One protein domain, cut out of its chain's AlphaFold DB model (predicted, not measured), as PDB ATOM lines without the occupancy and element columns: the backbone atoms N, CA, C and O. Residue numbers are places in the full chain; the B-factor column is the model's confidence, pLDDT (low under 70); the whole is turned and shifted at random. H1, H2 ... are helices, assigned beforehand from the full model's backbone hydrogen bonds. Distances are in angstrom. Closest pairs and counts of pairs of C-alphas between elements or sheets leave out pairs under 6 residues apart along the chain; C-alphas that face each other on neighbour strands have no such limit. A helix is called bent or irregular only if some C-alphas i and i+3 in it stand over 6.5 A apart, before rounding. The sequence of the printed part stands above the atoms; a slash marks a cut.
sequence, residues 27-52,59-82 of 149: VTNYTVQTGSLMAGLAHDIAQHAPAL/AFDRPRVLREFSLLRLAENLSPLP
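Overview. This is residues 27 to 52 and 59 to 82 of the 149 residues of an uncharacterized protein of Opitutae bacterium (UniProt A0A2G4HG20). A long helix, H1, makes the long axis, and a shorter helix, H2, stands crosswise beside its middle. The last stretch, residues 72 to 82 with no named element, runs back beside H1 toward the end where that helix finishes. The printed part has 50 residues with two named helices, H1 then H2, and no named strand; the class is all helix. It is compact, with a radius of gyration of the C-alphas of 11.1 A and spans of 35 by 24 by 15 A.

Along the chain. H1, residues 30 to 48, begins at C-alpha 30 (25.841, 47.585, -18.424) and is 27.2 A long. H2, residues 59 to 71, is 19.3 A long and ends at C-alpha 71 (25.815, 35.391, -25.548). H2 is only just irregular: C-alphas 60 and 63 are 6.6 A apart.

Arrangement. H1 and H2 only just touch, with 3 pairs of C-alphas within 8 A, through residue 38 of H1 and residues 65 to 69 of H2. Their closest C-alphas, of Met 38 and Phe 69, are 6.8 A apart. Their lines are about perpendicular, at 77 degrees. Every O i to N i+4 pair is within hydrogen-bond range in H1, and 7 of 9 in H2.

Size, cuts and confidence. The farthest C-alphas, of Thr 28 and Ala 51, are 34.8 A apart. Residues 53 to 58, in the link from H1 to H2, are not printed; C-alphas 52 and 59 are 14.3 A apart across the cut. Residues 27 to 34 have pLDDT under 70.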
ATOM      1  N   VAL A  27      19.121  45.616 -18.208       37.28
ATOM      2  CA  VAL A  27      20.149  45.384 -19.235       37.28
ATOM      3  C   VAL A  27      20.037  46.459 -20.320       37.28
ATOM      4  O   VAL A  27      19.547  46.183 -21.406       37.28
ATOM      5  N   THR A  28      20.426  47.706 -20.035       32.75
ATOM      6  CA  THR A  28      20.509  48.734 -21.101       32.75
ATOM      7  C   THR A  28      21.725  49.664 -21.044       32.75
ATOM      8  O   THR A  28      22.079  50.191 -22.086       32.75
ATOM      9  N   ASN A  29      22.459  49.783 -19.926       28.66
ATOM     10  CA  ASN A  29      23.759  50.496 -19.909       28.66
ATOM     11  C   ASN A  29      24.967  49.626 -19.510       28.66
ATOM     12  O   ASN A  29      26.090  49.923 -19.902       28.66
ATOM     13  N   TYR A  30      24.758  48.509 -18.807       35.34
ATOM     14  CA  TYR A  30      25.841  47.585 -18.424       35.34
ATOM     15  C   TYR A  30      26.269  46.654 -19.579       35.34
ATOM     16  O   TYR A  30      27.416  46.216 -19.655       35.34
ATOM     17  N   THR A  31      25.356  46.366 -20.510       48.91
ATOM     18  CA  THR A  31      25.573  45.464 -21.652       48.91
ATOM     19  C   THR A  31      26.335  46.095 -22.802       48.91
ATOM     20  O   THR A  31      27.132  45.403 -23.422       48.91
ATOM     21  N   VAL A  32      26.135  47.385 -23.090       50.72
ATOM     22  CA  VAL A  32      26.826  48.058 -24.207       50.72
ATOM     23  C   VAL A  32      28.327  48.135 -23.926       50.72
ATOM     24  O   VAL A  32      29.146  47.760 -24.764       50.72
ATOM     25  N   GLN A  33      28.691  48.533 -22.704       59.00
ATOM     26  CA  GLN A  33      30.088  48.663 -22.301       59.00
ATOM     27  C   GLN A  33      30.780  47.294 -22.215       59.00
ATOM     28  O   GLN A  33      31.854  47.111 -22.787       59.00
ATOM     29  N   THR A  34      30.123  46.298 -21.607       68.94
ATOM     30  CA  THR A  34      30.632  44.915 -21.548       68.94
ATOM     31  C   THR A  34      30.736  44.288 -22.942       68.94
ATOM     32  O   THR A  34      31.731  43.639 -23.246       68.94
ATOM     33  N   GLY A  35      29.759  44.533 -23.821       77.88
ATOM     34  CA  GLY A  35      29.755  44.041 -25.198       77.88
ATOM     35  C   GLY A  35      30.921  44.583 -26.018       77.88
ATOM     36  O   GLY A  35      31.628  43.806 -26.655       77.88
ATOM     37  N   SER A  36      31.180  45.894 -25.940       82.88
ATOM     38  CA  SER A  36      32.327  46.517 -26.619       82.88
ATOM     39  C   SER A  36      33.672  45.973 -26.123       82.88
ATOM     40  O   SER A  36      34.566  45.720 -26.926       82.88
ATOM     41  N   LEU A  37      33.794  45.709 -24.816       86.25
ATOM     42  CA  LEU A  37      35.003  45.146 -24.219       86.25
ATOM     43  C   LEU A  37      35.238  43.697 -24.662       86.25
ATOM     44  O   LEU A  37      36.357  43.341 -25.018       86.25
ATOM     45  N   MET A  38      34.194  42.860 -24.655       90.12
ATOM     46  CA  MET A  38      34.299  41.469 -25.109       90.12
ATOM     47  C   MET A  38      34.612  41.392 -26.604       90.12
ATOM     48  O   MET A  38      35.440  40.580 -27.010       90.12
ATOM     49  N   ALA A  39      34.005  42.263 -27.417       89.56
ATOM     50  CA  ALA A  39      34.313  42.362 -28.840       89.56
ATOM     51  C   ALA A  39      35.769  42.794 -29.078       89.56
ATOM     52  O   ALA A  39      36.447  42.189 -29.906       89.56
ATOM     53  N   GLY A  40      36.265  43.777 -28.317       89.38
ATOM     54  CA  GLY A  40      37.671  44.187 -28.342       89.38
ATOM     55  C   GLY A  40      38.614  43.043 -27.971       89.38
ATOM     56  O   GLY A  40      39.527  42.734 -28.724       89.38
ATOM     57  N   LEU A  41      38.331  42.323 -26.882       87.19
ATOM     58  CA  LEU A  41      39.122  41.157 -26.482       87.19
ATOM     59  C   LEU A  41      39.122  40.055 -27.555       87.19
ATOM     60  O   LEU A  41      40.170  39.489 -27.857       87.19
ATOM     61  N   ALA A  42      37.963  39.739 -28.138       88.69
ATOM     62  CA  ALA A  42      37.866  38.749 -29.207       88.69
ATOM     63  C   ALA A  42      38.659  39.183 -30.452       88.69
ATOM     64  O   ALA A  42      39.323  38.347 -31.070       88.69
ATOM     65  N   HIS A  43      38.622  40.476 -30.789       89.69
ATOM     66  CA  HIS A  43      39.425  41.063 -31.858       89.69
ATOM     67  C   HIS A  43      40.923  40.935 -31.560       89.69
ATOM     68  O   HIS A  43      41.644  40.387 -32.389       89.69
ATOM     69  N   ASP A  44      41.378  41.333 -30.373       87.69
ATOM     70  CA  ASP A  44      42.787  41.258 -29.970       87.69
ATOM     71  C   ASP A  44      43.316  39.817 -30.006       87.69
ATOM     72  O   ASP A  44      44.414  39.565 -30.505       87.69
ATOM     73  N   ILE A  45      42.523  38.843 -29.538       87.62
ATOM     74  CA  ILE A  45      42.884  37.420 -29.619       87.62
ATOM     75  C   ILE A  45      43.024  36.982 -31.082       87.62
ATOM     76  O   ILE A  45      43.961  36.258 -31.414       87.62
ATOM     77  N   ALA A  46      42.118  37.413 -31.963       86.94
ATOM     78  CA  ALA A  46      42.172  37.062 -33.379       86.94
ATOM     79  C   ALA A  46      43.358  37.720 -34.104       86.94
ATOM     80  O   ALA A  46      44.005  37.063 -34.915       86.94
ATOM     81  N   GLN A  47      43.653  38.989 -33.810       89.38
ATOM     82  CA  GLN A  47      44.735  39.741 -34.451       89.38
ATOM     83  C   GLN A  47      46.120  39.286 -33.997       89.38
ATOM     84  O   GLN A  47      47.043  39.204 -34.803       89.38
ATOM     85  N   HIS A  48      46.283  39.008 -32.703       86.94
ATOM     86  CA  HIS A  48      47.595  38.725 -32.127       86.94
ATOM     87  C   HIS A  48      47.883  37.237 -31.939       86.94
ATOM     88  O   HIS A  48      49.024  36.897 -31.633       86.94
ATOM     89  N   ALA A  49      46.877  36.369 -32.110       83.94
ATOM     90  CA  ALA A  49      46.988  34.914 -31.990       83.94
ATOM     91  C   ALA A  49      47.856  34.489 -30.782       83.94
ATOM     92  O   ALA A  49      48.897  33.845 -30.953       83.94
ATOM     93  N   PRO A  50      47.485  34.901 -29.552       87.44
ATOM     94  CA  PRO A  50      48.321  34.684 -28.381       87.44
ATOM     95  C   PRO A  50      48.543  33.189 -28.148       87.44
ATOM     96  O   PRO A  50      47.647  32.379 -28.337       87.44
ATOM     97  N   ALA A  51      49.729  32.813 -27.675       86.19
ATOM     98  CA  ALA A  51      50.045  31.407 -27.417       86.19
ATOM     99  C   ALA A  51      49.500  30.891 -26.071       86.19
ATOM    100  O   ALA A  51      49.406  29.685 -25.861       86.19
ATOM    101  N   LEU A  52      49.195  31.792 -25.129       87.88
ATOM    102  CA  LEU A  52      48.919  31.428 -23.741       87.88
ATOM    103  C   LEU A  52      48.001  32.448 -23.063       87.88
ATOM    104  O   LEU A  52      48.266  33.648 -23.087       87.88
ATOM    105  N   ALA A  59      40.333  29.004 -13.742       90.06
ATOM    106  CA  ALA A  59      39.194  28.085 -13.768       90.06
ATOM    107  C   ALA A  59      37.867  28.760 -13.363       90.06
ATOM    108  O   ALA A  59      36.801  28.295 -13.756       90.06
ATOM    109  N   PHE A  60      37.932  29.859 -12.608       88.44
ATOM    110  CA  PHE A  60      36.776  30.661 -12.232       88.44
ATOM    111  C   PHE A  60      36.365  31.660 -13.324       88.44
ATOM    112  O   PHE A  60      35.182  31.758 -13.655       88.44
ATOM    113  N   ASP A  61      37.327  32.387 -13.896       86.44
ATOM    114  CA  ASP A  61      37.055  33.477 -14.840       86.44
ATOM    115  C   ASP A  61      36.760  32.983 -16.258       86.44
ATOM    116  O   ASP A  61      35.851  33.485 -16.920       86.44
ATOM    117  N   ARG A  62      37.486  31.963 -16.732       88.56
ATOM    118  CA  ARG A  62      37.401  31.492 -18.123       88.56
ATOM    119  C   ARG A  62      35.982  31.073 -18.534       88.56
ATOM    120  O   ARG A  62      35.533  31.543 -19.577       88.56
ATOM    121  N   PRO A  63      35.228  30.278 -17.746       90.38
ATOM    122  CA  PRO A  63      33.847  29.941 -18.101       90.38
ATOM    123  C   PRO A  63      32.927  31.164 -18.183       90.38
ATOM    124  O   PRO A  63      31.991  31.172 -18.979       90.38
ATOM    125  N   ARG A  64      33.187  32.211 -17.385       89.62
ATOM    126  CA  ARG A  64      32.399  33.452 -17.423       89.62
ATOM    127  C   ARG A  64      32.649  34.216 -18.716       89.62
ATOM    128  O   ARG A  64      31.687  34.584 -19.377       89.62
ATOM    129  N   VAL A  65      33.912  34.379 -19.115       89.56
ATOM    130  CA  VAL A  65      34.264  35.051 -20.380       89.56
ATOM    131  C   VAL A  65      33.703  34.289 -21.580       89.56
ATOM    132  O   VAL A  65      33.069  34.889 -22.441       89.56
ATOM    133  N   LEU A  66      33.851  32.959 -21.609       90.94
ATOM    134  CA  LEU A  66      33.315  32.131 -22.695       90.94
ATOM    135  C   LEU A  66      31.785  32.192 -22.782       90.94
ATOM    136  O   LEU A  66      31.226  32.225 -23.876       90.94
ATOM    137  N   ARG A  67      31.094  32.270 -21.639       91.62
ATOM    138  CA  ARG A  67      29.645  32.487 -21.618       91.62
ATOM    139  C   ARG A  67      29.267  33.830 -22.243       91.62
ATOM    140  O   ARG A  67      28.325  33.871 -23.027       91.62
ATOM    141  N   GLU A  68      29.975  34.909 -21.915       91.12
ATOM    142  CA  GLU A  68      29.709  36.223 -22.516       91.12
ATOM    143  C   GLU A  68      30.019  36.233 -24.020       91.12
ATOM    144  O   GLU A  68      29.239  36.776 -24.798       91.12
ATOM    145  N   PHE A  69      31.083  35.551 -24.457       92.38
ATOM    146  CA  PHE A  69      31.375  35.355 -25.882       92.38
ATOM    147  C   PHE A  69      30.216  34.647 -26.592       92.38
ATOM    148  O   PHE A  69      29.763  35.111 -27.637       92.38
ATOM    149  N   SER A  70      29.688  33.578 -25.989       91.81
ATOM    150  CA  SER A  70      28.543  32.831 -26.514       91.81
ATOM    151  C   SER A  70      27.278  33.698 -26.603       91.81
ATOM    152  O   SER A  70      26.619  33.725 -27.643       91.81
ATOM    153  N   LEU A  71      26.967  34.478 -25.559       90.88
ATOM    154  CA  LEU A  71      25.815  35.391 -25.548       90.88
ATOM    155  C   LEU A  71      25.907  36.479 -26.622       90.88
ATOM    156  O   LEU A  71      24.893  36.844 -27.217       90.88
ATOM    157  N   LEU A  72      27.115  36.980 -26.875       90.75
ATOM    158  CA  LEU A  72      27.391  38.022 -27.863       90.75
ATOM    159  C   LEU A  72      27.665  37.468 -29.270       90.75
ATOM    160  O   LEU A  72      27.899  38.251 -30.187       90.75
ATOM    161  N   ARG A  73      27.622  36.138 -29.455       92.94
ATOM    162  CA  ARG A  73      27.942  35.446 -30.719       92.94
ATOM    163  C   ARG A  73      29.332  35.805 -31.263       92.94
ATOM    164  O   ARG A  73      29.524  35.920 -32.471       92.94
ATOM    165  N   LEU A  74      30.293  36.000 -30.363       90.62
ATOM    166  CA  LEU A  74      31.692  36.246 -30.706       90.62
ATOM    167  C   LEU A  74      32.403  34.930 -31.037       90.62
ATOM    168  O   LEU A  74      31.978  33.853 -30.623       90.62
ATOM    169  N   ALA A  75      33.512  35.022 -31.774       85.56
ATOM    170  CA  ALA A  75      34.338  33.862 -32.080       85.56
ATOM    171  C   ALA A  75      34.874  33.220 -30.790       85.56
ATOM    172  O   ALA A  75      35.445  33.903 -29.943       85.56
ATOM    173  N   GLU A  76      34.770  31.897 -30.659       83.25
ATOM    174  CA  GLU A  76      35.277  31.143 -29.501       83.25
ATOM    175  C   GLU A  76      36.803  30.928 -29.548       83.25
ATOM    176  O   GLU A  76      37.331  29.887 -29.157       83.25
ATOM    177  N   ASN A  77      37.545  31.926 -30.024       82.62
ATOM    178  CA  ASN A  77      38.999  31.881 -30.183       82.62
ATOM    179  C   ASN A  77      39.761  31.824 -28.845       82.62
ATOM    180  O   ASN A  77      40.932  31.454 -28.825       82.62
ATOM    181  N   LEU A  78      39.094  32.109 -27.723       84.88
ATOM    182  CA  LEU A  78      39.625  31.902 -26.376       84.88
ATOM    183  C   LEU A  78      39.633  30.417 -25.963       84.88
ATOM    184  O   LEU A  78      40.553  29.990 -25.264       84.88
ATOM    185  N   SER A  79      38.642  29.621 -26.391       86.31
ATOM    186  CA  SER A  79      38.463  28.203 -26.023       86.31
ATOM    187  C   SER A  79      39.666  27.293 -26.317       86.31
ATOM    188  O   SER A  79      39.987  26.479 -25.446       86.31
ATOM    189  N   PRO A  80      40.373  27.407 -27.458       88.19
ATOM    190  CA  PRO A  80      41.547  26.577 -27.731       88.19
ATOM    191  C   PRO A  80      42.823  27.049 -27.017       88.19
ATOM    192  O   PRO A  80      43.798  26.304 -26.986       88.19
ATOM    193  N   LEU A  81      42.849  28.261 -26.444       84.88
ATOM    194  CA  LEU A  81      44.074  28.810 -25.860       84.88
ATOM    195  C   LEU A  81      44.521  28.031 -24.614       84.88
ATOM    196  O   LEU A  81      43.748  27.960 -23.643       84.88
ATOM    197  N   PRO A  82      45.775  27.533 -24.585       88.69
ATOM    198  CA  PRO A  82      46.390  27.000 -23.379       88.69
ATOM    199  C   PRO A  82      46.311  28.010 -22.240       88.69
ATOM    200  O   PRO A  82      46.312  29.223 -22.456       88.69
TER     201      PRO A  82